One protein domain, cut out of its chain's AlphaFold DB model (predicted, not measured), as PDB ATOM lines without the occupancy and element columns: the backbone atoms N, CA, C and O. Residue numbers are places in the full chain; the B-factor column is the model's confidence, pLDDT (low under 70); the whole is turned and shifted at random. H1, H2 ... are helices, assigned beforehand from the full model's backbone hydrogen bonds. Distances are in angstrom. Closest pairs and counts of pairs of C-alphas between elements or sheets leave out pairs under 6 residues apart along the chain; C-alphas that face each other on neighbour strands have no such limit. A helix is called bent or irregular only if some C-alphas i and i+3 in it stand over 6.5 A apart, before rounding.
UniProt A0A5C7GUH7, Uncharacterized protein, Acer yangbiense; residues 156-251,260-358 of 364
ATOM      1  N   ARG A 156     138.865 128.978 181.232       61.00
ATOM      2  CA  ARG A 156     138.215 128.098 182.219       61.00
ATOM      3  C   ARG A 156     137.565 126.928 181.482       61.00
ATOM      4  O   ARG A 156     137.063 127.118 180.382       61.00
ATOM      5  N   LEU A 157     137.451 125.751 182.097       60.72
ATOM      6  CA  LEU A 157     136.693 124.625 181.527       60.72
ATOM      7  C   LEU A 157     135.283 125.038 181.067       60.72
ATOM      8  O   LEU A 157     134.813 124.585 180.032       60.72
ATOM      9  N   ILE A 158     134.625 125.938 181.801       60.72
ATOM     10  CA  ILE A 158     133.335 126.522 181.406       60.72
ATOM     11  C   ILE A 158     133.451 127.329 180.104       60.72
ATOM     12  O   ILE A 158     132.564 127.250 179.260       60.72
ATOM     13  N   ASP A 159     134.537 128.075 179.928       66.31
ATOM     14  CA  ASP A 159     134.808 128.848 178.717       66.31
ATOM     15  C   ASP A 159     135.173 127.906 177.552       66.31
ATOM     16  O   ASP A 159     134.647 128.061 176.457       66.31
ATOM     17  N   LEU A 160     135.941 126.837 177.804       63.50
ATOM     18  CA  LEU A 160     136.209 125.770 176.830       63.50
ATOM     19  C   LEU A 160     134.931 125.035 176.399       63.50
ATOM     20  O   LEU A 160     134.751 124.775 175.211       63.50
ATOM     21  N   ILE A 161     134.022 124.735 177.335       62.00
ATOM     22  CA  ILE A 161     132.699 124.163 177.039       62.00
ATOM     23  C   ILE A 161     131.899 125.119 176.145       62.00
ATOM     24  O   ILE A 161     131.237 124.666 175.215       62.00
ATOM     25  N   LYS A 162     131.982 126.433 176.385       65.38
ATOM     26  CA  LYS A 162     131.318 127.457 175.561       65.38
ATOM     27  C   LYS A 162     131.949 127.593 174.171       65.38
ATOM     28  O   LYS A 162     131.235 127.833 173.203       65.38
ATOM     29  N   GLU A 163     133.261 127.408 174.049       63.47
ATOM     30  CA  GLU A 163     134.000 127.530 172.785       63.47
ATOM     31  C   GLU A 163     133.903 126.295 171.873       63.47
ATOM     32  O   GLU A 163     134.105 126.415 170.665       63.47
ATOM     33  N   CYS A 164     133.591 125.108 172.404       56.97
ATOM     34  CA  CYS A 164     133.574 123.859 171.626       56.97
ATOM     35  C   CYS A 164     132.345 123.664 170.714       56.97
ATOM     36  O   CYS A 164     132.168 122.587 170.158       56.97
ATOM     37  N   GLY A 165     131.534 124.696 170.474       51.28
ATOM     38  CA  GLY A 165     130.376 124.636 169.570       51.28
ATOM     39  C   GLY A 165     130.689 124.582 168.062       51.28
ATOM     40  O   GLY A 165     129.830 124.968 167.276       51.28
ATOM     41  N   GLN A 166     131.901 124.188 167.636       54.12
ATOM     42  CA  GLN A 166     132.347 124.309 166.232       54.12
ATOM     43  C   GLN A 166     132.681 122.985 165.515       54.12
ATOM     44  O   GLN A 166     132.777 123.002 164.287       54.12
ATOM     45  N   SER A 167     132.816 121.845 166.210       59.09
ATOM     46  CA  SER A 167     132.968 120.529 165.561       59.09
ATOM     47  C   SER A 167     132.250 119.407 166.327       59.09
ATOM     48  O   SER A 167     132.245 119.396 167.557       59.09
ATOM     49  N   ASP A 168     131.632 118.469 165.597       64.56
ATOM     50  CA  ASP A 168     130.764 117.425 166.173       64.56
ATOM     51  C   ASP A 168     131.527 116.398 167.038       64.56
ATOM     52  O   ASP A 168     130.985 115.906 168.024       64.56
ATOM     53  N   GLU A 169     132.785 116.074 166.706       67.44
ATOM     54  CA  GLU A 169     133.590 115.084 167.452       67.44
ATOM     55  C   GLU A 169     134.205 115.662 168.738       67.44
ATOM     56  O   GLU A 169     134.150 115.020 169.785       67.44
ATOM     57  N   GLU A 170     134.742 116.887 168.705       64.62
ATOM     58  CA  GLU A 170     135.316 117.536 169.899       64.62
ATOM     59  C   GLU A 170     134.233 117.855 170.941       64.62
ATOM     60  O   GLU A 170     134.484 117.853 172.150       64.62
ATOM     61  N   TRP A 171     133.005 118.088 170.475       74.38
ATOM     62  CA  TRP A 171     131.845 118.289 171.330       74.38
ATOM     63  C   TRP A 171     131.500 117.049 172.167       74.38
ATOM     64  O   TRP A 171     131.141 117.188 173.337       74.38
ATOM     65  N   GLU A 172     131.649 115.839 171.619       81.62
ATOM     66  CA  GLU A 172     131.324 114.591 172.322       81.62
ATOM     67  C   GLU A 172     132.246 114.338 173.529       81.62
ATOM     68  O   GLU A 172     131.766 113.964 174.602       81.62
ATOM     69  N   ASP A 173     133.552 114.608 173.420       82.06
ATOM     70  CA  ASP A 173     134.489 114.407 174.537       82.06
ATOM     71  C   ASP A 173     134.305 115.444 175.654       82.06
ATOM     72  O   ASP A 173     134.324 115.106 176.844       82.06
ATOM     73  N   VAL A 174     134.072 116.706 175.288       80.12
ATOM     74  CA  VAL A 174     133.744 117.777 176.240       80.12
ATOM     75  C   VAL A 174     132.446 117.451 176.976       80.12
ATOM     76  O   VAL A 174     132.376 117.550 178.206       80.12
ATOM     77  N   LYS A 175     131.428 117.006 176.233       83.56
ATOM     78  CA  LYS A 175     130.151 116.557 176.783       83.56
ATOM     79  C   LYS A 175     130.337 115.365 177.717       83.56
ATOM     80  O   LYS A 175     129.801 115.392 178.817       83.56
ATOM     81  N   ALA A 176     131.165 114.385 177.364       88.56
ATOM     82  CA  ALA A 176     131.453 113.243 178.230       88.56
ATOM     83  C   ALA A 176     132.108 113.657 179.562       88.56
ATOM     84  O   ALA A 176     131.770 113.107 180.614       88.56
ATOM     85  N   VAL A 177     133.026 114.631 179.548       87.69
ATOM     86  CA  VAL A 177     133.631 115.188 180.773       87.69
ATOM     87  C   VAL A 177     132.590 115.942 181.606       87.69
ATOM     88  O   VAL A 177     132.516 115.731 182.819       87.69
ATOM     89  N   LYS A 178     131.751 116.772 180.969       86.94
ATOM     90  CA  LYS A 178     130.648 117.491 181.629       86.94
ATOM     91  C   LYS A 178     129.659 116.519 182.276       86.94
ATOM     92  O   LYS A 178     129.363 116.658 183.460       86.94
ATOM     93  N   ASP A 179     129.191 115.528 181.525       90.25
ATOM     94  CA  ASP A 179     128.226 114.525 181.978       90.25
ATOM     95  C   ASP A 179     128.784 113.716 183.149       90.25
ATOM     96  O   ASP A 179     128.076 113.452 184.123       90.25
ATOM     97  N   LEU A 180     130.076 113.375 183.108       92.62
ATOM     98  CA  LEU A 180     130.746 112.706 184.218       92.62
ATOM     99  C   LEU A 180     130.792 113.594 185.469       92.62
ATOM    100  O   LEU A 180     130.432 113.131 186.550       92.62
ATOM    101  N   ALA A 181     131.184 114.863 185.343       91.75
ATOM    102  CA  ALA A 181     131.211 115.788 186.475       91.75
ATOM    103  C   ALA A 181     129.813 116.017 187.073       91.75
ATOM    104  O   ALA A 181     129.652 115.989 188.292       91.75
ATOM    105  N   VAL A 182     128.792 116.174 186.224       92.62
ATOM    106  CA  VAL A 182     127.380 116.281 186.626       92.62
ATOM    107  C   VAL A 182     126.931 115.028 187.370       92.62
ATOM    108  O   VAL A 182     126.381 115.129 188.466       92.62
ATOM    109  N   LYS A 183     127.215 113.837 186.830       95.81
ATOM    110  CA  LYS A 183     126.890 112.555 187.470       95.81
ATOM    111  C   LYS A 183     127.529 112.434 188.856       95.81
ATOM    112  O   LYS A 183     126.876 111.981 189.796       95.81
ATOM    113  N   LEU A 184     128.794 112.827 188.989       95.94
ATOM    114  CA  LEU A 184     129.513 112.797 190.262       95.94
ATOM    115  C   LEU A 184     128.949 113.822 191.254       95.94
ATOM    116  O   LEU A 184     128.740 113.487 192.419       95.94
ATOM    117  N   GLY A 185     128.603 115.019 190.779       96.31
ATOM    118  CA  GLY A 185     127.917 116.046 191.559       96.31
ATOM    119  C   GLY A 185     126.558 115.595 192.099       96.31
ATOM    120  O   GLY A 185     126.296 115.742 193.295       96.31
ATOM    121  N   ILE A 186     125.727 114.979 191.248       97.06
ATOM    122  CA  ILE A 186     124.431 114.384 191.623       97.06
ATOM    123  C   ILE A 186     124.629 113.323 192.703       97.06
ATOM    124  O   ILE A 186     123.936 113.338 193.718       97.06
ATOM    125  N   ARG A 187     125.596 112.419 192.513       97.44
ATOM    126  CA  ARG A 187     125.876 111.342 193.469       97.44
ATOM    127  C   ARG A 187     126.317 111.893 194.824       97.44
ATOM    128  O   ARG A 187     125.751 111.500 195.839       97.44
ATOM    129  N   LEU A 188     127.258 112.838 194.847       97.44
ATOM    130  CA  LEU A 188     127.714 113.480 196.083       97.44
ATOM    131  C   LEU A 188     126.587 114.268 196.777       97.44
ATOM    132  O   LEU A 188     126.440 114.201 197.995       97.44
ATOM    133  N   SER A 189     125.747 114.965 196.008       98.00
ATOM    134  CA  SER A 189     124.551 115.642 196.529       98.00
ATOM    135  C   SER A 189     123.557 114.664 197.148       98.00
ATOM    136  O   SER A 189     123.024 114.931 198.220       98.00
ATOM    137  N   GLY A 190     123.349 113.512 196.506       97.25
ATOM    138  CA  GLY A 190     122.509 112.439 197.027       97.25
ATOM    139  C   GLY A 190     122.992 111.938 198.385       97.25
ATOM    140  O   GLY A 190     122.180 111.821 199.295       97.25
ATOM    141  N   LEU A 191     124.303 111.726 198.552       96.75
ATOM    142  CA  LEU A 191     124.892 111.320 199.836       96.75
ATOM    143  C   LEU A 191     124.645 112.353 200.945       96.75
ATOM    144  O   LEU A 191     124.278 111.980 202.058       96.75
ATOM    145  N   LEU A 192     124.817 113.643 200.641       96.75
ATOM    146  CA  LEU A 192     124.562 114.720 201.600       96.75
ATOM    147  C   LEU A 192     123.087 114.763 202.021       96.75
ATOM    148  O   LEU A 192     122.785 114.823 203.211       96.75
ATOM    149  N   VAL A 193     122.170 114.692 201.054       96.06
ATOM    150  CA  VAL A 193     120.726 114.674 201.319       96.06
ATOM    151  C   VAL A 193     120.321 113.443 202.124       96.06
ATOM    152  O   VAL A 193     119.507 113.561 203.039       96.06
ATOM    153  N   ASP A 194     120.907 112.281 201.834       93.44
ATOM    154  CA  ASP A 194     120.633 111.053 202.579       93.44
ATOM    155  C   ASP A 194     120.971 111.213 204.057       93.44
ATOM    156  O   ASP A 194     120.165 110.834 204.905       93.44
ATOM    157  N   LEU A 195     122.124 111.812 204.371       92.56
ATOM    158  CA  LEU A 195     122.495 112.115 205.751       92.56
ATOM    159  C   LEU A 195     121.545 113.140 206.380       92.56
ATOM    160  O   LEU A 195     121.081 112.924 207.495       92.56
ATOM    161  N   MET A 196     121.220 114.229 205.676       93.31
ATOM    162  CA  MET A 196     120.319 115.260 206.203       93.31
ATOM    163  C   MET A 196     118.939 114.695 206.546       93.31
ATOM    164  O   MET A 196     118.410 114.988 207.613       93.31
ATOM    165  N   ILE A 197     118.359 113.865 205.674       91.06
ATOM    166  CA  ILE A 197     117.058 113.228 205.918       91.06
ATOM    167  C   ILE A 197     117.162 112.254 207.093       91.06
ATOM    168  O   ILE A 197     116.366 112.333 208.028       91.06
ATOM    169  N   MET A 198     118.151 111.359 207.052       88.12
ATOM    170  CA  MET A 198     118.343 110.305 208.049       88.12
ATOM    171  C   MET A 198     118.542 110.858 209.457       88.12
ATOM    172  O   MET A 198     118.086 110.252 210.420       88.12
ATOM    173  N   LEU A 199     119.223 111.997 209.575       87.06
ATOM    174  CA  LEU A 199     119.639 112.564 210.856       87.06
ATOM    175  C   LEU A 199     118.834 113.799 211.262       87.06
ATOM    176  O   LEU A 199     119.147 114.448 212.257       87.06
ATOM    177  N   SER A 200     117.777 114.111 210.513       86.94
ATOM    178  CA  SER A 200     116.953 115.301 210.725       86.94
ATOM    179  C   SER A 200     116.224 115.341 212.067       86.94
ATOM    180  O   SER A 200     115.758 116.407 212.464       86.94
ATOM    181  N   GLU A 201     116.070 114.209 212.757       82.50
ATOM    182  CA  GLU A 201     115.384 114.128 214.055       82.50
ATOM    183  C   GLU A 201     116.247 114.649 215.218       82.50
ATOM    184  O   GLU A 201     115.696 115.001 216.254       82.50
ATOM    185  N   SER A 202     117.568 114.770 215.041       83.19
ATOM    186  CA  SER A 202     118.482 115.270 216.073       83.19
ATOM    187  C   SER A 202     118.766 116.764 215.902       83.19
ATOM    188  O   SER A 202     119.411 117.170 214.935       83.19
ATOM    189  N   ASP A 203     118.350 117.582 216.873       82.19
ATOM    190  CA  ASP A 203     118.581 119.036 216.862       82.19
ATOM    191  C   ASP A 203     120.077 119.390 216.808       82.19
ATOM    192  O   ASP A 203     120.485 120.311 216.100       82.19
ATOM    193  N   GLN A 204     120.917 118.596 217.477       80.69
ATOM    194  CA  GLN A 204     122.369 118.756 217.426       80.69
ATOM    195  C   GLN A 204     122.932 118.509 216.018       80.69
ATOM    196  O   GLN A 204     123.807 119.238 215.548       80.69
ATOM    197  N   VAL A 205     122.413 117.503 215.309       84.44
ATOM    198  CA  VAL A 205     122.816 117.237 213.924       84.44
ATOM    199  C   VAL A 205     122.323 118.327 212.975       84.44
ATOM    200  O   VAL A 205     123.044 118.714 212.052       84.44
ATOM    201  N   VAL A 206     121.139 118.885 213.223       87.62
ATOM    202  CA  VAL A 206     120.636 120.042 212.473       87.62
ATOM    203  C   VAL A 206     121.593 121.237 212.605       87.62
ATOM    204  O   VAL A 206     121.905 121.869 211.595       87.62
ATOM    205  N   GLU A 207     122.129 121.511 213.799       85.69
ATOM    206  CA  GLU A 207     123.122 122.580 214.002       85.69
ATOM    207  C   GLU A 207     124.445 122.314 213.254       85.69
ATOM    208  O   GLU A 207     125.037 123.238 212.681       85.69
ATOM    209  N   MET A 208     124.892 121.056 213.179       86.69
ATOM    210  CA  MET A 208     126.072 120.683 212.386       86.69
ATOM    211  C   MET A 208     125.862 120.936 210.889       86.69
ATOM    212  O   MET A 208     126.732 121.517 210.237       86.69
ATOM    213  N   PHE A 209     124.699 120.578 210.336       91.81
ATOM    214  CA  PHE A 209     124.377 120.884 208.938       91.81
ATOM    215  C   PHE A 209     124.240 122.384 208.678       91.81
ATOM    216  O   PHE A 209     124.649 122.860 207.617       91.81
ATOM    217  N   GLU A 210     123.716 123.146 209.634       90.56
ATOM    218  CA  GLU A 210     123.667 124.605 209.540       90.56
ATOM    219  C   GLU A 210     125.079 125.206 209.507       90.56
ATOM    220  O   GLU A 210     125.385 126.035 208.647       90.56
ATOM    221  N   THR A 211     125.979 124.722 210.366       85.00
ATOM    222  CA  THR A 211     127.395 125.124 210.392       85.00
ATOM    223  C   THR A 211     128.104 124.763 209.086       85.00
ATOM    224  O   THR A 211     128.827 125.582 208.510       85.00
ATOM    225  N   PHE A 212     127.864 123.554 208.578       87.31
ATOM    226  CA  PHE A 212     128.376 123.092 207.292       87.31
ATOM    227  C   PHE A 212     127.906 123.996 206.142       87.31
ATOM    228  O   PHE A 212     128.722 124.460 205.343       87.31
ATOM    229  N   ARG A 213     126.607 124.330 206.095       93.62
ATOM    230  CA  ARG A 213     126.037 125.243 205.094       93.62
ATOM    231  C   ARG A 213     126.654 126.635 205.184       93.62
ATOM    232  O   ARG A 213     127.112 127.148 204.167       93.62
ATOM    233  N   CYS A 214     126.705 127.221 206.380       84.81
ATOM    234  CA  CYS A 214     127.309 128.537 206.609       84.81
ATOM    235  C   CYS A 214     128.768 128.574 206.134       84.81
ATOM    236  O   CYS A 214     129.227 129.566 205.568       84.81
ATOM    237  N   THR A 215     129.500 127.473 206.331       82.38
ATOM    238  CA  THR A 215     130.885 127.345 205.867       82.38
ATOM    239  C   THR A 215     130.963 127.408 204.342       82.38
ATOM    240  O   THR A 215     131.761 128.180 203.806       82.38
ATOM    241  N   LEU A 216     130.102 126.675 203.634       84.06
ATOM    242  CA  LEU A 216     130.015 126.733 202.172       84.06
ATOM    243  C   LEU A 216     129.604 128.128 201.667       84.06
ATOM    244  O   LEU A 216     130.229 128.653 200.745       84.06
ATOM    245  N   GLU A 217     128.616 128.763 202.300       85.12
ATOM    246  CA  GLU A 217     128.162 130.121 201.957       85.12
ATOM    247  C   GLU A 217     129.264 131.169 202.154       85.12
ATOM    248  O   GLU A 217     129.420 132.070 201.330       85.12
ATOM    249  N   SER A 218     130.088 131.035 203.199       78.19
ATOM    250  CA  SER A 218     131.202 131.964 203.444       78.19
ATOM    251  C   SER A 218     132.227 131.985 202.302       78.19
ATOM    252  O   SER A 218     132.868 133.004 202.061       78.19
ATOM    253  N   ILE A 219     132.343 130.881 201.559       71.44
ATOM    254  CA  ILE A 219     133.244 130.739 200.407       71.44
ATOM    255  C   ILE A 219     132.584 131.261 199.126       71.44
ATOM    256  O   ILE A 219     133.268 131.658 198.177       71.44
ATOM    257  N   GLU A 220     131.251 131.303 199.092       61.69
ATOM    258  CA  GLU A 220     130.490 131.817 197.958       61.69
ATOM    259  C   GLU A 220     130.761 133.306 197.698       61.69
ATOM    260  O   GLU A 220     130.896 133.725 196.540       61.69
ATOM    261  N   ALA A 221     130.916 134.074 198.780       57.94
ATOM    262  CA  ALA A 221     131.040 135.529 198.773       57.94
ATOM    263  C   ALA A 221     132.213 136.057 197.925       57.94
ATOM    264  O   ALA A 221     132.092 137.115 197.307       57.94
ATOM    265  N   ASP A 222     133.316 135.312 197.831       53.47
ATOM    266  CA  ASP A 222     134.538 135.819 197.202       53.47
ATOM    267  C   ASP A 222     134.614 135.556 195.691       53.47
ATOM    268  O   ASP A 222     135.287 136.296 194.968       53.47
ATOM    269  N   ARG A 223     133.999 134.470 195.184       60.47
ATOM    270  CA  ARG A 223     134.301 133.961 193.822       60.47
ATOM    271  C   ARG A 223     133.160 133.245 193.088       60.47
ATOM    272  O   ARG A 223     133.459 132.518 192.135       60.47
ATOM    273  N   LYS A 224     131.897 133.409 193.506       73.12
ATOM    274  CA  LYS A 224     130.706 132.788 192.870       73.12
ATOM    275  C   LYS A 224     130.942 131.326 192.421       73.12
ATOM    276  O   LYS A 224     130.879 131.027 191.228       73.12
ATOM    277  N   PRO A 225     131.339 130.432 193.338       81.69
ATOM    278  CA  PRO A 225     131.585 129.032 193.034       81.69
ATOM    279  C   PRO A 225     130.341 128.314 192.515       81.69
ATOM    280  O   PRO A 225     129.252 128.482 193.055       81.69
ATOM    281  N   VAL A 226     130.506 127.514 191.461       86.31
ATOM    282  CA  VAL A 226     129.379 126.900 190.739       86.31
ATOM    283  C   VAL A 226     128.872 125.670 191.484       86.31
ATOM    284  O   VAL A 226     127.674 125.548 191.732       86.31
ATOM    285  N   VAL A 227     129.776 124.769 191.864       90.69
ATOM    286  CA  VAL A 227     129.466 123.538 192.598       90.69
ATOM    287  C   VAL A 227     128.987 123.881 193.997       90.69
ATOM    288  O   VAL A 227     127.913 123.442 194.395       90.69
ATOM    289  N   ILE A 228     129.735 124.714 194.722       90.75
ATOM    290  CA  ILE A 228     129.400 125.085 196.104       90.75
ATOM    291  C   ILE A 228     127.998 125.704 196.176       90.75
ATOM    292  O   ILE A 228     127.202 125.286 197.012       90.75
ATOM    293  N   ASN A 229     127.653 126.627 195.269       91.44
ATOM    294  CA  ASN A 229     126.316 127.228 195.236       91.44
ATOM    295  C   ASN A 229     125.219 126.169 194.998       91.44
ATOM    296  O   ASN A 229     124.188 126.171 195.670       91.44
ATOM    297  N   LYS A 230     125.447 125.192 194.107       94.25
ATOM    298  CA  LYS A 230     124.508 124.069 193.928       94.25
ATOM    299  C   LYS A 230     124.312 123.285 195.225       94.25
ATOM    300  O   LYS A 230     123.168 123.019 195.583       94.25
ATOM    301  N   PHE A 231     125.384 122.975 195.954       95.81
ATOM    302  CA  PHE A 231     125.286 122.292 197.249       95.81
ATOM    303  C   PHE A 231     124.537 123.123 198.296       95.81
ATOM    304  O   PHE A 231     123.634 122.597 198.943       95.81
ATOM    305  N   VAL A 232     124.827 124.421 198.413       94.38
ATOM    306  CA  VAL A 232     124.094 125.338 199.304       94.38
ATOM    307  C   VAL A 232     122.594 125.331 198.985       94.38
ATOM    308  O   VAL A 232     121.766 125.213 199.891       94.38
ATOM    309  N   ASN A 233     122.226 125.399 197.702       95.06
ATOM    310  CA  ASN A 233     120.827 125.354 197.275       95.06
ATOM    311  C   ASN A 233     120.166 124.013 197.606       95.06
ATOM    312  O   ASN A 233     119.060 123.996 198.145       95.06
ATOM    313  N   ILE A 234     120.849 122.895 197.351       96.88
ATOM    314  CA  ILE A 234     120.356 121.552 197.684       96.88
ATOM    315  C   ILE A 234     120.102 121.431 199.189       96.88
ATOM    316  O   ILE A 234     119.038 120.959 199.587       96.88
ATOM    317  N   MET A 235     121.014 121.921 200.032       96.62
ATOM    318  CA  MET A 235     120.831 121.918 201.485       96.62
ATOM    319  C   MET A 235     119.618 122.746 201.922       96.62
ATOM    320  O   MET A 235     118.809 122.265 202.709       96.62
ATOM    321  N   LYS A 236     119.448 123.964 201.388       95.62
ATOM    322  CA  LYS A 236     118.292 124.833 201.696       95.62
ATOM    323  C   LYS A 236     116.962 124.181 201.333       95.62
ATOM    324  O   LYS A 236     116.006 124.232 202.108       95.62
ATOM    325  N   VAL A 237     116.909 123.566 200.154       95.81
ATOM    326  CA  VAL A 237     115.723 122.851 199.676       95.81
ATOM    327  C   VAL A 237     115.435 121.648 200.571       95.81
ATOM    328  O   VAL A 237     114.296 121.474 200.991       95.81
ATOM    329  N   THR A 238     116.458 120.862 200.908       95.38
ATOM    330  CA  THR A 238     116.318 119.681 201.774       95.38
ATOM    331  C   THR A 238     115.803 120.062 203.155       95.38
ATOM    332  O   THR A 238     114.833 119.479 203.626       95.38
ATOM    333  N   ASP A 239     116.405 121.076 203.780       93.56
ATOM    334  CA  ASP A 239     115.997 121.586 205.092       93.56
ATOM    335  C   ASP A 239     114.529 122.050 205.089       93.56
ATOM    336  O   ASP A 239     113.757 121.720 205.989       93.56
ATOM    337  N   SER A 240     114.108 122.744 204.026       92.94
ATOM    338  CA  SER A 240     112.718 123.186 203.862       92.94
ATOM    339  C   SER A 240     111.741 122.010 203.743       92.94
ATOM    340  O   SER A 240     110.695 122.013 204.388       92.94
ATOM    341  N   GLU A 241     112.079 120.988 202.953       92.44
ATOM    342  CA  GLU A 241     111.230 119.802 202.772       92.44
ATOM    343  C   GLU A 241     111.124 118.959 204.048       92.44
ATOM    344  O   GLU A 241     110.029 118.560 204.448       92.44
ATOM    345  N   VAL A 242     112.244 118.757 204.747       89.50
ATOM    346  CA  VAL A 242     112.287 118.064 206.042       89.50
ATOM    347  C   VAL A 242     111.414 118.787 207.075       89.50
ATOM    348  O   VAL A 242     110.618 118.149 207.767       89.50
ATOM    349  N   LYS A 243     111.502 120.122 207.164       88.50
ATOM    350  CA  LYS A 243     110.675 120.929 208.078       88.50
ATOM    351  C   LYS A 243     109.189 120.864 207.731       88.50
ATOM    352  O   LYS A 243     108.369 120.645 208.623       88.50
ATOM    353  N   ASN A 244     108.836 121.009 206.454       87.56
ATOM    354  CA  ASN A 244     107.447 120.929 205.993       87.56
ATOM    355  C   ASN A 244     106.815 119.580 206.334       87.56
ATOM    356  O   ASN A 244     105.670 119.520 206.785       87.56
ATOM    357  N   LYS A 245     107.579 118.498 206.170       84.81
ATOM    358  CA  LYS A 245     107.130 117.156 206.516       84.81
ATOM    359  C   LYS A 245     106.827 117.016 208.012       84.81
ATOM    360  O   LYS A 245     105.745 116.551 208.361       84.81
ATOM    361  N   LYS A 246     107.725 117.477 208.894       82.12
ATOM    362  CA  LYS A 246     107.500 117.435 210.353       82.12
ATOM    363  C   LYS A 246     106.212 118.157 210.765       82.12
ATOM    364  O   LYS A 246     105.479 117.669 211.623       82.12
ATOM    365  N   VAL A 247     105.911 119.291 210.125       80.88
ATOM    366  CA  VAL A 247     104.669 120.050 210.359       80.88
ATOM    367  C   VAL A 247     103.429 119.255 209.935       80.88
ATOM    368  O   VAL A 247     102.426 119.273 210.644       80.88
ATOM    369  N   LEU A 248     103.489 118.545 208.804       80.00
ATOM    370  CA  LEU A 248     102.375 117.738 208.288       80.00
ATOM    371  C   LEU A 248     102.089 116.496 209.140       80.00
ATOM    372  O   LEU A 248     100.928 116.134 209.318       80.00
ATOM    373  N   GLU A 249     103.127 115.850 209.666       79.25
ATOM    374  CA  GLU A 249     102.992 114.617 210.452       79.25
ATOM    375  C   GLU A 249     102.575 114.867 211.910       79.25
ATOM    376  O   GLU A 249     102.271 113.918 212.630       79.25
ATOM    377  N   GLY A 250     102.520 116.130 212.355       69.38
ATOM    378  CA  GLY A 250     102.100 116.484 213.715       69.38
ATOM    379  C   GLY A 250     103.004 115.897 214.805       69.38
ATOM    380  O   GLY A 250     102.571 115.755 215.947       69.38
ATOM    381  N   SER A 251     104.240 115.535 214.449       60.81
ATOM    382  CA  SER A 251     105.213 114.925 215.350       60.81
ATOM    383  C   SER A 251     105.664 115.951 216.390       60.81
ATOM    384  O   SER A 251     106.520 116.791 216.117       60.81
ATOM    385  N   VAL A 260     122.451 108.706 219.539       61.47
ATOM    386  CA  VAL A 260     122.583 107.438 218.814       61.47
ATOM    387  C   VAL A 260     123.788 107.420 217.878       61.47
ATOM    388  O   VAL A 260     124.349 106.356 217.615       61.47
ATOM    389  N   ILE A 261     124.200 108.580 217.372       72.25
ATOM    390  CA  ILE A 261     125.327 108.688 216.449       72.25
ATOM    391  C   ILE A 261     126.449 109.437 217.133       72.25
ATOM    392  O   ILE A 261     126.251 110.520 217.678       72.25
ATOM    393  N   ASP A 262     127.622 108.818 217.091       83.06
ATOM    394  CA  ASP A 262     128.874 109.430 217.490       83.06
ATOM    395  C   ASP A 262     129.107 110.679 216.630       83.06
ATOM    396  O   ASP A 262     129.365 110.591 215.427       83.06
ATOM    397  N   GLU A 263     128.967 111.846 217.257       83.38
ATOM    398  CA  GLU A 263     129.127 113.159 216.631       83.38
ATOM    399  C   GLU A 263     130.466 113.250 215.895       83.38
ATOM    400  O   GLU A 263     130.515 113.742 214.771       83.38
ATOM    401  N   SER A 264     131.525 112.659 216.457       81.88
ATOM    402  CA  SER A 264     132.857 112.664 215.852       81.88
ATOM    403  C   SER A 264     132.915 111.886 214.531       81.88
ATOM    404  O   SER A 264     133.681 112.237 213.631       81.88
ATOM    405  N   GLN A 265     132.102 110.836 214.370       86.94
ATOM    406  CA  GLN A 265     132.014 110.086 213.113       86.94
ATOM    407  C   GLN A 265     131.251 110.874 212.057       86.94
ATOM    408  O   GLN A 265     131.649 110.886 210.890       86.94
ATOM    409  N   LEU A 266     130.168 111.542 212.459       89.19
ATOM    410  CA  LEU A 266     129.413 112.401 211.559       89.19
ATOM    411  C   LEU A 266     130.255 113.595 211.102       89.19
ATOM    412  O   LEU A 266     130.308 113.852 209.903       89.19
ATOM    413  N   GLU A 267     130.961 114.266 212.015       85.19
ATOM    414  CA  GLU A 267     131.902 115.344 211.692       85.19
ATOM    415  C   GLU A 267     132.942 114.881 210.667       85.19
ATOM    416  O   GLU A 267     133.099 115.515 209.629       85.19
ATOM    417  N   GLN A 268     133.561 113.711 210.860       85.38
ATOM    418  CA  GLN A 268     134.510 113.156 209.884       85.38
ATOM    419  C   GLN A 268     133.896 112.911 208.497       85.38
ATOM    420  O   GLN A 268     134.590 113.027 207.479       85.38
ATOM    421  N   VAL A 269     132.624 112.509 208.435       91.31
ATOM    422  CA  VAL A 269     131.910 112.327 207.165       91.31
ATOM    423  C   VAL A 269     131.590 113.674 206.529       91.31
ATOM    424  O   VAL A 269     131.795 113.822 205.325       91.31
ATOM    425  N   LEU A 270     131.151 114.659 207.315       89.12
ATOM    426  CA  LEU A 270     130.920 116.024 206.848       89.12
ATOM    427  C   LEU A 270     132.217 116.647 206.326       89.12
ATOM    428  O   LEU A 270     132.234 117.112 205.193       89.12
ATOM    429  N   ASP A 271     133.328 116.562 207.050       82.69
ATOM    430  CA  ASP A 271     134.632 117.055 206.592       82.69
ATOM    431  C   ASP A 271     135.033 116.433 205.255       82.69
ATOM    432  O   ASP A 271     135.468 117.118 204.322       82.69
ATOM    433  N   LYS A 272     134.831 115.118 205.114       87.44
ATOM    434  CA  LYS A 272     135.133 114.424 203.866       87.44
ATOM    435  C   LYS A 272     134.198 114.861 202.735       87.44
ATOM    436  O   LYS A 272     134.683 115.102 201.634       87.44
ATOM    437  N   LEU A 273     132.899 115.029 202.990       92.38
ATOM    438  CA  LEU A 273     131.955 115.592 202.018       92.38
ATOM    439  C   LEU A 273     132.376 117.003 201.597       92.38
ATOM    440  O   LEU A 273     132.395 117.295 200.408       92.38
ATOM    441  N   MET A 274     132.759 117.856 202.548       89.00
ATOM    442  CA  MET A 274     133.228 119.214 202.278       89.00
ATOM    443  C   MET A 274     134.461 119.203 201.369       89.00
ATOM    444  O   MET A 274     134.503 119.914 200.365       89.00
ATOM    445  N   SER A 275     135.432 118.345 201.686       85.00
ATOM    446  CA  SER A 275     136.634 118.132 200.881       85.00
ATOM    447  C   SER A 275     136.295 117.710 199.447       85.00
ATOM    448  O   SER A 275     136.797 118.309 198.495       85.00
ATOM    449  N   GLU A 276     135.361 116.771 199.265       92.31
ATOM    450  CA  GLU A 276     134.938 116.340 197.927       92.31
ATOM    451  C   GLU A 276     134.118 117.404 197.174       92.31
ATOM    452  O   GLU A 276     134.216 117.497 195.948       92.31
ATOM    453  N   ILE A 277     133.343 118.248 197.865       91.88
ATOM    454  CA  ILE A 277     132.674 119.405 197.243       91.88
ATOM    455  C   ILE A 277     133.731 120.365 196.684       91.88
ATOM    456  O   ILE A 277     133.631 120.797 195.532       91.88
ATOM    457  N   PHE A 278     134.763 120.680 197.473       86.19
ATOM    458  CA  PHE A 278     135.845 121.551 197.023       86.19
ATOM    459  C   PHE A 278     136.665 120.934 195.903       86.19
ATOM    460  O   PHE A 278     137.009 121.636 194.957       86.19
ATOM    461  N   HIS A 279     136.963 119.640 195.969       86.56
ATOM    462  CA  HIS A 279     137.732 118.979 194.925       86.56
ATOM    463  C   HIS A 279     136.980 119.007 193.586       86.56
ATOM    464  O   HIS A 279     137.575 119.345 192.561       86.56
ATOM    465  N   LEU A 280     135.664 118.774 193.587       90.94
ATOM    466  CA  LEU A 280     134.851 118.904 192.375       90.94
ATOM    467  C   LEU A 280     134.797 120.348 191.861       90.94
ATOM    468  O   LEU A 280     134.939 120.576 190.659       90.94
ATOM    469  N   GLU A 281     134.645 121.331 192.756       88.38
ATOM    470  CA  GLU A 281     134.725 122.755 192.401       88.38
ATOM    471  C   GLU A 281     136.078 123.091 191.758       88.38
ATOM    472  O   GLU A 281     136.111 123.774 190.739       88.38
ATOM    473  N   LEU A 282     137.189 122.595 192.310       83.06
ATOM    474  CA  LEU A 282     138.542 122.823 191.796       83.06
ATOM    475  C   LEU A 282     138.756 122.195 190.418       83.06
ATOM    476  O   LEU A 282     139.322 122.851 189.543       83.06
ATOM    477  N   ILE A 283     138.277 120.962 190.212       83.56
ATOM    478  CA  ILE A 283     138.324 120.287 188.907       83.56
ATOM    479  C   ILE A 283     137.581 121.126 187.858       83.56
ATOM    480  O   ILE A 283     138.082 121.302 186.750       83.56
ATOM    481  N   LEU A 284     136.416 121.679 188.208       81.62
ATOM    482  CA  LEU A 284     135.593 122.460 187.282       81.62
ATOM    483  C   LEU A 284     136.059 123.913 187.098       81.62
ATOM    484  O   LEU A 284     135.802 124.506 186.049       81.62
ATOM    485  N   LYS A 285     136.752 124.494 188.083       76.50
ATOM    486  CA  LYS A 285     137.290 125.864 188.022       76.50
ATOM    487  C   LYS A 285     138.623 126.004 187.298       76.50
ATOM    488  O   LYS A 285     139.118 127.125 187.205       76.50
ATOM    489  N   ASP A 286     139.167 124.916 186.761       61.44
ATOM    490  CA  ASP A 286     140.359 124.938 185.906       61.44
ATOM    491  C   ASP A 286     141.665 125.338 186.626       61.44
ATOM    492  O   ASP A 286     142.681 125.626 186.005       61.44
ATOM    493  N   HIS A 287     141.699 125.305 187.964       51.75
ATOM    494  CA  HIS A 287     142.877 125.728 188.741       51.75
ATOM    495  C   HIS A 287     144.087 124.777 188.666       51.75
ATOM    496  O   HIS A 287     145.087 125.020 189.338       51.75
ATOM    497  N   GLY A 288     144.022 123.708 187.869       51.28
ATOM    498  CA  GLY A 288     145.059 122.678 187.826       51.28
ATOM    499  C   GLY A 288     145.445 122.197 186.437       51.28
ATOM    500  O   GLY A 288     146.186 121.224 186.356       51.28
ATOM    501  N   VAL A 289     144.954 122.808 185.356       56.16
ATOM    502  CA  VAL A 289     145.435 122.462 184.015       56.16
ATOM    503  C   VAL A 289     146.780 123.156 183.814       56.16
ATOM    504  O   VAL A 289     146.849 124.383 183.880       56.16
ATOM    505  N   PRO A 290     147.880 122.412 183.603       55.66
ATOM    506  CA  PRO A 290     149.174 123.034 183.384       55.66
ATOM    507  C   PRO A 290     149.124 123.952 182.166       55.66
ATOM    508  O   PRO A 290     148.704 123.515 181.101       55.66
ATOM    509  N   GLU A 291     149.681 125.162 182.268       55.25
ATOM    510  CA  GLU A 291     149.882 126.062 181.112       55.25
ATOM    511  C   GLU A 291     150.651 125.384 179.960       55.25
ATOM    512  O   GLU A 291     150.615 125.810 178.808       55.25
ATOM    513  N   SER A 292     151.385 124.310 180.273       51.12
ATOM    514  CA  SER A 292     152.106 123.489 179.307       51.12
ATOM    515  C   SER A 292     151.216 122.550 178.485       51.12
ATOM    516  O   SER A 292     151.704 122.004 177.491       51.12
ATOM    517  N   MET A 293     149.952 122.348 178.869       58.78
ATOM    518  CA  MET A 293     148.951 121.645 178.070       58.78
ATOM    519  C   MET A 293     148.398 122.613 177.028       58.78
ATOM    520  O   MET A 293     147.469 123.371 177.271       58.78
ATOM    521  N   ILE A 294     149.024 122.599 175.855       58.59
ATOM    522  CA  ILE A 294     148.729 123.544 174.768       58.59
ATOM    523  C   ILE A 294     147.540 123.060 173.914       58.59
ATOM    524  O   ILE A 294     146.932 123.850 173.199       58.59
ATOM    525  N   SER A 295     147.191 121.768 173.979       74.62
ATOM    526  CA  SER A 295     146.104 121.179 173.179       74.62
ATOM    527  C   SER A 295     144.884 120.822 174.027       74.62
ATOM    528  O   SER A 295     145.023 120.297 175.133       74.62
ATOM    529  N   LYS A 296     143.688 121.057 173.473       72.50
ATOM    530  CA  LYS A 296     142.397 120.731 174.101       72.50
ATOM    531  C   LYS A 296     142.307 119.252 174.508       72.50
ATOM    532  O   LYS A 296     141.916 118.961 175.633       72.50
ATOM    533  N   ASP A 297     142.771 118.335 173.660       76.62
ATOM    534  CA  ASP A 297     142.750 116.888 173.928       76.62
ATOM    535  C   ASP A 297     143.525 116.502 175.191       76.62
ATOM    536  O   ASP A 297     143.093 115.647 175.967       76.62
ATOM    537  N   GLN A 298     144.670 117.148 175.432       72.06
ATOM    538  CA  GLN A 298     145.465 116.917 176.639       72.06
ATOM    539  C   GLN A 298     144.725 117.394 177.890       72.06
ATOM    540  O   GLN A 298     144.732 116.684 178.898       72.06
ATOM    541  N   VAL A 299     144.052 118.546 177.805       76.56
ATOM    542  CA  VAL A 299     143.224 119.090 178.890       76.56
ATOM    543  C   VAL A 299     142.058 118.152 179.200       76.56
ATOM    544  O   VAL A 299     141.857 117.776 180.353       76.56
ATOM    545  N   LEU A 300     141.334 117.693 178.178       81.19
ATOM    546  CA  LEU A 300     140.214 116.763 178.343       81.19
ATOM    547  C   LEU A 300     140.666 115.416 178.912       81.19
ATOM    548  O   LEU A 300     140.057 114.911 179.858       81.19
ATOM    549  N   CYS A 301     141.772 114.856 178.413       80.50
ATOM    550  CA  CYS A 301     142.353 113.631 178.963       80.50
ATOM    551  C   CYS A 301     142.749 113.796 180.436       80.50
ATOM    552  O   CYS A 301     142.528 112.891 181.246       80.50
ATOM    553  N   PHE A 302     143.324 114.944 180.796       79.81
ATOM    554  CA  PHE A 302     143.693 115.264 182.171       79.81
ATOM    555  C   PHE A 302     142.468 115.364 183.085       79.81
ATOM    556  O   PHE A 302     142.430 114.707 184.127       79.81
ATOM    557  N   LEU A 303     141.441 116.109 182.678       83.31
ATOM    558  CA  LEU A 303     140.203 116.262 183.442       83.31
ATOM    559  C   LEU A 303     139.474 114.932 183.618       83.31
ATOM    560  O   LEU A 303     139.059 114.599 184.725       83.31
ATOM    561  N   LYS A 304     139.386 114.124 182.558       86.62
ATOM    562  CA  LYS A 304     138.800 112.780 182.615       86.62
ATOM    563  C   LYS A 304     139.541 111.886 183.609       86.62
ATOM    564  O   LYS A 304     138.907 111.162 184.374       86.62
ATOM    565  N   ALA A 305     140.872 111.954 183.636       82.62
ATOM    566  CA  ALA A 305     141.671 111.228 184.617       82.62
ATOM    567  C   ALA A 305     141.418 111.728 186.053       82.62
ATOM    568  O   ALA A 305     141.245 110.902 186.948       82.62
ATOM    569  N   ARG A 306     141.330 113.048 186.274       83.00
ATOM    570  CA  ARG A 306     141.011 113.628 187.594       83.00
ATOM    571  C   ARG A 306     139.621 113.237 188.083       83.00
ATOM    572  O   ARG A 306     139.492 112.796 189.217       83.00
ATOM    573  N   LEU A 307     138.603 113.336 187.229       90.75
ATOM    574  CA  LEU A 307     137.235 112.924 187.563       90.75
ATOM    575  C   LEU A 307     137.148 111.429 187.878       90.75
ATOM    576  O   LEU A 307     136.362 111.029 188.728       90.75
ATOM    577  N   LYS A 308     137.974 110.598 187.235       88.62
ATOM    578  CA  LYS A 308     138.054 109.172 187.558       88.62
ATOM    579  C   LYS A 308     138.656 108.919 188.944       88.62
ATOM    580  O   LYS A 308     138.134 108.090 189.675       88.62
ATOM    581  N   ILE A 309     139.723 109.634 189.307       84.56
ATOM    582  CA  ILE A 309     140.302 109.560 190.661       84.56
ATOM    583  C   ILE A 309     139.266 110.024 191.691       84.56
ATOM    584  O   ILE A 309     138.998 109.320 192.658       84.56
ATOM    585  N   TYR A 310     138.614 111.153 191.416       89.25
ATOM    586  CA  TYR A 310     137.529 111.681 192.237       89.25
ATOM    587  C   TYR A 310     136.379 110.678 192.418       89.25
ATOM    588  O   TYR A 310     135.835 110.536 193.507       89.25
ATOM    589  N   GLU A 311     136.005 109.943 191.367       94.00
ATOM    590  CA  GLU A 311     134.985 108.894 191.458       94.00
ATOM    591  C   GLU A 311     135.374 107.781 192.442       94.00
ATOM    592  O   GLU A 311     134.504 107.249 193.138       94.00
ATOM    593  N   ASP A 312     136.655 107.416 192.506       85.88
ATOM    594  CA  ASP A 312     137.151 106.418 193.451       85.88
ATOM    595  C   ASP A 312     137.170 106.959 194.890       85.88
ATOM    596  O   ASP A 312     136.721 106.260 195.801       85.88
ATOM    597  N   ASP A 313     137.571 108.217 195.091       84.12
ATOM    598  CA  ASP A 313     137.505 108.888 196.397       84.12
ATOM    599  C   ASP A 313     136.058 109.002 196.902       84.12
ATOM    600  O   ASP A 313     135.764 108.711 198.068       84.12
ATOM    601  N   LEU A 314     135.121 109.327 196.008       93.81
ATOM    602  CA  LEU A 314     133.696 109.423 196.319       93.81
ATOM    603  C   LEU A 314     133.108 108.084 196.790       93.81
ATOM    604  O   LEU A 314     132.247 108.072 197.671       93.81
ATOM    605  N   LYS A 315     133.590 106.944 196.272       93.62
ATOM    606  CA  LYS A 315     133.171 105.613 196.763       93.62
ATOM    607  C   LYS A 315     133.551 105.399 198.227       93.62
ATOM    608  O   LYS A 315     132.801 104.752 198.952       93.62
ATOM    609  N   ALA A 316     134.689 105.936 198.672       89.19
ATOM    610  CA  ALA A 316     135.090 105.842 200.074       89.19
ATOM    611  C   ALA A 316     134.160 106.663 200.982       89.19
ATOM    612  O   ALA A 316     133.832 106.228 202.085       89.19
ATOM    613  N   VAL A 317     133.690 107.821 200.508       91.12
ATOM    614  CA  VAL A 317     132.686 108.626 201.225       91.12
ATOM    615  C   VAL A 317     131.357 107.890 201.305       91.12
ATOM    616  O   VAL A 317     130.769 107.788 202.377       91.12
ATOM    617  N   GLU A 318     130.911 107.321 200.188       95.44
ATOM    618  CA  GLU A 318     129.682 106.533 200.126       95.44
ATOM    619  C   GLU A 318     129.709 105.340 201.085       95.44
ATOM    620  O   GLU A 318     128.710 105.066 201.747       95.44
ATOM    621  N   LEU A 319     130.854 104.661 201.217       93.31
ATOM    622  CA  LEU A 319     131.013 103.582 202.189       93.31
ATOM    623  C   LEU A 319     130.751 104.075 203.620       93.31
ATOM    624  O   LEU A 319     129.931 103.482 204.314       93.31
ATOM    625  N   LYS A 320     131.360 105.196 204.027       92.44
ATOM    626  CA  LYS A 320     131.157 105.770 205.369       92.44
ATOM    627  C   LYS A 320     129.720 106.236 205.609       92.44
ATOM    628  O   LYS A 320     129.166 106.026 206.683       92.44
ATOM    629  N   VAL A 321     129.083 106.841 204.604       92.44
ATOM    630  CA  VAL A 321     127.663 107.229 204.682       92.44
ATOM    631  C   VAL A 321     126.770 105.998 204.852       92.44
ATOM    632  O   VAL A 321     125.825 106.019 205.638       92.44
ATOM    633  N   ASN A 322     127.082 104.903 204.154       91.19
ATOM    634  CA  ASN A 322     126.365 103.641 204.303       91.19
ATOM    635  C   ASN A 322     126.599 102.993 205.675       91.19
ATOM    636  O   ASN A 322     125.663 102.433 206.238       91.19
ATOM    637  N   GLU A 323     127.800 103.092 206.245       90.06
ATOM    638  CA  GLU A 323     128.072 102.647 207.619       90.06
ATOM    639  C   GLU A 323     127.206 103.416 208.627       90.06
ATOM    640  O   GLU A 323     126.502 102.796 209.427       90.06
ATOM    641  N   LEU A 324     127.150 104.751 208.519       87.94
ATOM    642  CA  LEU A 324     126.261 105.581 209.341       87.94
ATOM    643  C   LEU A 324     124.783 105.207 209.156       87.94
ATOM    644  O   LEU A 324     124.033 105.166 210.130       87.94
ATOM    645  N   ARG A 325     124.364 104.870 207.930       86.75
ATOM    646  CA  ARG A 325     123.005 104.387 207.630       86.75
ATOM    647  C   ARG A 325     122.670 103.078 208.337       86.75
ATOM    648  O   ARG A 325     121.561 102.909 208.844       86.75
ATOM    649  N   VAL A 326     123.600 102.128 208.345       85.88
ATOM    650  CA  VAL A 326     123.406 100.838 209.019       85.88
ATOM    651  C   VAL A 326     123.331 101.036 210.534       85.88
ATOM    652  O   VAL A 326     122.477 100.444 211.191       85.88
ATOM    653  N   LEU A 327     124.174 101.909 211.089       81.94
ATOM    654  CA  LEU A 327     124.146 102.235 212.514       81.94
ATOM    655  C   LEU A 327     122.840 102.933 212.912       81.94
ATOM    656  O   LEU A 327     122.213 102.546 213.897       81.94
ATOM    657  N   SER A 328     122.382 103.911 212.126       77.81
ATOM    658  CA  SER A 328     121.154 104.652 212.429       77.81
ATOM    659  C   SER A 328     119.911 103.758 212.406       77.81
ATOM    660  O   SER A 328     119.083 103.850 213.315       77.81
ATOM    661  N   THR A 329     119.815 102.850 211.427       77.25
ATOM    662  CA  THR A 329     118.713 101.877 211.302       77.25
ATOM    663  C   THR A 329     118.730 100.806 212.389       77.25
ATOM    664  O   THR A 329     117.666 100.374 212.833       77.25
ATOM    665  N   PHE A 330     119.912 100.385 212.853       75.12
ATOM    666  CA  PHE A 330     120.018  99.439 213.964       75.12
ATOM    667  C   PHE A 330     119.457 100.023 215.265       75.12
ATOM    668  O   PHE A 330     118.821  99.309 216.039       75.12
ATOM    669  N   VAL A 331     119.667 101.319 215.500       67.56
ATOM    670  CA  VAL A 331     119.345 101.937 216.787       67.56
ATOM    671  C   VAL A 331     117.936 102.537 216.843       67.56
ATOM    672  O   VAL A 331     117.260 102.368 217.854       67.56
ATOM    673  N   HIS A 332     117.435 103.162 215.774       61.62
ATOM    674  CA  HIS A 332     116.083 103.756 215.765       61.62
ATOM    675  C   HIS A 332     114.968 102.742 215.453       61.62
ATOM    676  O   HIS A 332     113.797 103.104 215.312       61.62
ATOM    677  N   GLY A 333     115.324 101.462 215.305       56.69
ATOM    678  CA  GLY A 333     114.487 100.502 214.603       56.69
ATOM    679  C   GLY A 333     114.361 100.877 213.125       56.69
ATOM    680  O   GLY A 333     114.796 101.937 212.683       56.69
ATOM    681  N   SER A 334     113.764  99.998 212.328       53.94
ATOM    682  CA  SER A 334     113.538 100.210 210.894       53.94
ATOM    683  C   SER A 334     112.503 101.320 210.623       53.94
ATOM    684  O   SER A 334     111.459 101.064 210.023       53.94
ATOM    685  N   LYS A 335     112.763 102.565 211.034       61.66
ATOM    686  CA  LYS A 335     112.205 103.718 210.332       61.66
ATOM    687  C   LYS A 335     112.868 103.701 208.965       61.66
ATOM    688  O   LYS A 335     114.008 104.131 208.801       61.66
ATOM    689  N   GLU A 336     112.183 103.086 208.006       64.44
ATOM    690  CA  GLU A 336     112.592 103.166 206.614       64.44
ATOM    691  C   GLU A 336     112.782 104.642 206.277       64.44
ATOM    692  O   GLU A 336     111.929 105.478 206.593       64.44
ATOM    693  N   MET A 337     113.932 104.960 205.678       73.62
ATOM    694  CA  MET A 337     114.164 106.273 205.095       73.62
ATOM    695  C   MET A 337     112.931 106.638 204.275       73.62
ATOM    696  O   MET A 337     112.464 105.814 203.488       73.62
ATOM    697  N   ASP A 338     112.400 107.844 204.468       81.00
ATOM    698  CA  ASP A 338     111.210 108.260 203.740       81.00
ATOM    699  C   ASP A 338     111.500 108.275 202.238       81.00
ATOM    700  O   ASP A 338     112.094 109.210 201.697       81.00
ATOM    701  N   GLN A 339     111.062 107.209 201.573       86.06
ATOM    702  CA  GLN A 339     111.296 106.986 200.158       86.06
ATOM    703  C   GLN A 339     110.609 108.057 199.308       86.06
ATOM    704  O   GLN A 339     111.102 108.382 198.230       86.06
ATOM    705  N   SER A 340     109.502 108.637 199.790       88.31
ATOM    706  CA  SER A 340     108.777 109.689 199.076       88.31
ATOM    707  C   SER A 340     109.557 111.004 199.087       88.31
ATOM    708  O   SER A 340     109.789 111.591 198.027       88.31
ATOM    709  N   LEU A 341     110.055 111.411 200.259       90.50
ATOM    710  CA  LEU A 341     110.916 112.582 200.408       90.50
ATOM    711  C   LEU A 341     112.235 112.393 199.654       90.50
ATOM    712  O   LEU A 341     112.663 113.287 198.925       90.50
ATOM    713  N   LYS A 342     112.855 111.214 199.774       92.25
ATOM    714  CA  LYS A 342     114.080 110.877 199.044       92.25
ATOM    715  C   LYS A 342     113.878 110.990 197.535       92.25
ATOM    716  O   LYS A 342     114.644 111.682 196.872       92.25
ATOM    717  N   HIS A 343     112.817 110.390 196.998       92.81
ATOM    718  CA  HIS A 343     112.519 110.465 195.570       92.81
ATOM    719  C   HIS A 343     112.293 111.908 195.097       92.81
ATOM    720  O   HIS A 343     112.827 112.312 194.063       92.81
ATOM    721  N   ALA A 344     111.553 112.712 195.871       93.88
ATOM    722  CA  ALA A 344     111.347 114.125 195.565       93.88
ATOM    723  C   ALA A 344     112.673 114.900 195.533       93.88
ATOM    724  O   ALA A 344     112.906 115.699 194.623       93.88
ATOM    725  N   MET A 345     113.564 114.639 196.488       96.50
ATOM    726  CA  MET A 345     114.880 115.266 196.514       96.50
ATOM    727  C   MET A 345     115.774 114.810 195.362       96.50
ATOM    728  O   MET A 345     116.453 115.650 194.778       96.50
ATOM    729  N   ASP A 346     115.741 113.536 194.973       95.31
ATOM    730  CA  ASP A 346     116.509 113.039 193.826       95.31
ATOM    731  C   ASP A 346     116.106 113.751 192.526       95.31
ATOM    732  O   ASP A 346     116.970 114.119 191.726       95.31
ATOM    733  N   LEU A 347     114.812 114.021 192.322       94.75
ATOM    734  CA  LEU A 347     114.341 114.811 191.178       94.75
ATOM    735  C   LEU A 347     114.900 116.242 191.205       94.75
ATOM    736  O   LEU A 347     115.415 116.715 190.193       94.75
ATOM    737  N   LYS A 348     114.873 116.906 192.366       95.56
ATOM    738  CA  LYS A 348     115.394 118.276 192.518       95.56
ATOM    739  C   LYS A 348     116.912 118.356 192.376       95.56
ATOM    740  O   LYS A 348     117.419 119.309 191.794       95.56
ATOM    741  N   ILE A 349     117.649 117.364 192.879       96.44
ATOM    742  CA  ILE A 349     119.103 117.267 192.686       96.44
ATOM    743  C   ILE A 349     119.405 117.180 191.189       96.44
ATOM    744  O   ILE A 349     120.234 117.942 190.692       96.44
ATOM    745  N   ASN A 350     118.713 116.296 190.461       94.00
ATOM    746  CA  ASN A 350     118.879 116.176 189.013       94.00
ATOM    747  C   ASN A 350     118.562 117.496 188.300       94.00
ATOM    748  O   ASN A 350     119.343 117.934 187.459       94.00
ATOM    749  N   GLU A 351     117.470 118.169 188.659       93.38
ATOM    750  CA  GLU A 351     117.114 119.478 188.103       93.38
ATOM    751  C   GLU A 351     118.217 120.527 188.350       93.38
ATOM    752  O   GLU A 351     118.708 121.154 187.411       93.38
ATOM    753  N   ILE A 352     118.692 120.669 189.591       93.19
ATOM    754  CA  ILE A 352     119.739 121.637 189.954       93.19
ATOM    755  C   ILE A 352     121.039 121.369 189.187       93.19
ATOM    756  O   ILE A 352     121.726 122.305 188.761       93.19
ATOM    757  N   TRP A 353     121.408 120.104 189.005       92.44
ATOM    758  CA  TRP A 353     122.639 119.734 188.310       92.44
ATOM    759  C   TRP A 353     122.533 119.812 186.787       92.44
ATOM    760  O   TRP A 353     123.511 120.191 186.148       92.44
ATOM    761  N   THR A 354     121.364 119.530 186.209       84.69
ATOM    762  CA  THR A 354     121.129 119.622 184.755       84.69
ATOM    763  C   THR A 354     121.025 121.062 184.261       84.69
ATOM    764  O   THR A 354     121.413 121.335 183.129       84.69
ATOM    765  N   GLN A 355     120.668 122.018 185.127       78.56
ATOM    766  CA  GLN A 355     120.742 123.463 184.858       78.56
ATOM    767  C   GLN A 355     122.189 124.012 184.778       78.56
ATOM    768  O   GLN A 355     122.458 125.164 185.127       78.56
ATOM    769  N   LEU A 356     123.171 123.201 184.373       61.09
ATOM    770  CA  LEU A 356     124.555 123.627 184.155       61.09
ATOM    771  C   LEU A 356     124.639 124.447 182.852       61.09
ATOM    772  O   LEU A 356     125.012 123.908 181.808       61.09
ATOM    773  N   GLU A 357     124.215 125.714 182.954       51.94
ATOM    774  CA  GLU A 357     124.166 126.764 181.921       51.94
ATOM    775  C   GLU A 357     123.882 126.230 180.506       51.94
ATOM    776  O   GLU A 357     124.791 126.078 179.690       51.94
ATOM    777  N   GLU A 358     122.605 126.013 180.181       41.00
ATOM    778  CA  GLU A 358     122.169 126.367 178.829       41.00
ATOM    779  C   GLU A 358     122.255 127.898 178.735       41.00
ATOM    780  O   GLU A 358     121.789 128.585 179.658       41.00
TER     781      GLU A 358
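Overview. This is residues 156 to 251 and 260 to 358 of the 364 residues of an uncharacterized protein of Acer yangbiense (UniProt A0A5C7GUH7). Five long helices make the heart of an elongated bundle: H7, H4, H5 and H6 stand in an arc round H2, which they all touch, and the side between H6 and H7 stays open. A sixth helix, H3, packs on the outside of H4 and H5, while the small H1 sits at one end by the beginning of H2, and H6 is the longest helix. The printed part has 195 residues with seven named helices, H1 to H7 in chain order, and no named strand, and its class is all helix. The bundle, H2 to H7, is up and down, each helix running against the one before it in the chain. The whole is compact by its radius of gyration of the C-alphas, 18.3 A, and its C-alphas span 58 by 31 by 30 A.

Along the chain. The first helix, H1, is residues 157 to 163, with C-alpha 157 at (136.693, 124.625, 181.527). H2, residues 168 to 198, is 44.3 A from first to last C-alpha, from (130.764, 117.425, 166.173) to (118.343, 110.305, 208.049). H3, residues 203 to 223, measures 31.6 A; it is neither bent nor irregular, but only just: C-alphas 219 and 222 are 6.1 A apart. H4, residues 226 to 249, measures 35.2 A. After the cut comes H5, residues 263 to 284, 31.5 A long. H6, residues 296 to 331, has 36 residues and measures 52.0 A. H7, residues 339 to 354, measures 22.2 A and ends with C-alpha 354 at (121.129, 119.622, 184.755).

Arrangement. H1 touches no helix; it is close to H2 but not clearly touching, with the C-alphas of Ile 161 and Val 174 closest at 6.5 A, and it is near H6. H2 touches H6 at a shallow tilt of 18 degrees, the same way, closest at the C-alphas of Val 177 and Lys 304, 6.0 A. It touches H7 at a shallow tilt of 33 degrees, only just short of steep, opposite ways, closest at the C-alphas of Val 182 and Trp 353, 6.1 A. With residues 185 to 197 alone it touches H4, closest at the C-alphas of Val 193 and Thr 238, 6.7 A. With residues 181 to 192 alone it touches H5, closest at the C-alphas of Leu 192 and Leu 273, 7.5 A. H3 and H4 form a helical hairpin at a shallow tilt of 29 degrees, with the C-alphas of Arg 213 and Val 232 closest at 6.1 A. H3 also touches H5, with residues 205 to 212 alone, closest at the C-alphas of Phe 212 and Leu 270, 7.5 A. H4 touches H5 at a steep tilt of 42 degrees, closest at the C-alphas of Val 227 and Glu 281, 5.3 A. H5 and H6 form a second helical hairpin, closest at the C-alphas of Lys 272 and Val 317, 6.8 A. H4 and H7 touch, closest at the C-alphas of Lys 230 and Ile 352, 6.7 A, while H6 and H7 are apart. Every O i to N i+4 pair is within hydrogen-bond range in H1, H4, H5 and H7; the figures are 25 of 27 in H2, 13 of 17 in H3 and 31 of 32 in H6.

Size, cuts and confidence. The C-alphas farthest apart, those of Gly 250 and Ile 294, are 61.2 A from each other. Residues 252 to 259 are not printed, and C-alphas 251 and 260 are 19.2 A apart across the cut, which lies in the link from H4 to H5. The link from H5 to H6, 11 residues, is long. The model's mean pLDDT over the printed part is 81.8; 40 residues are under 70, among them 156 to 170, 286 to 294 and 331 to 336.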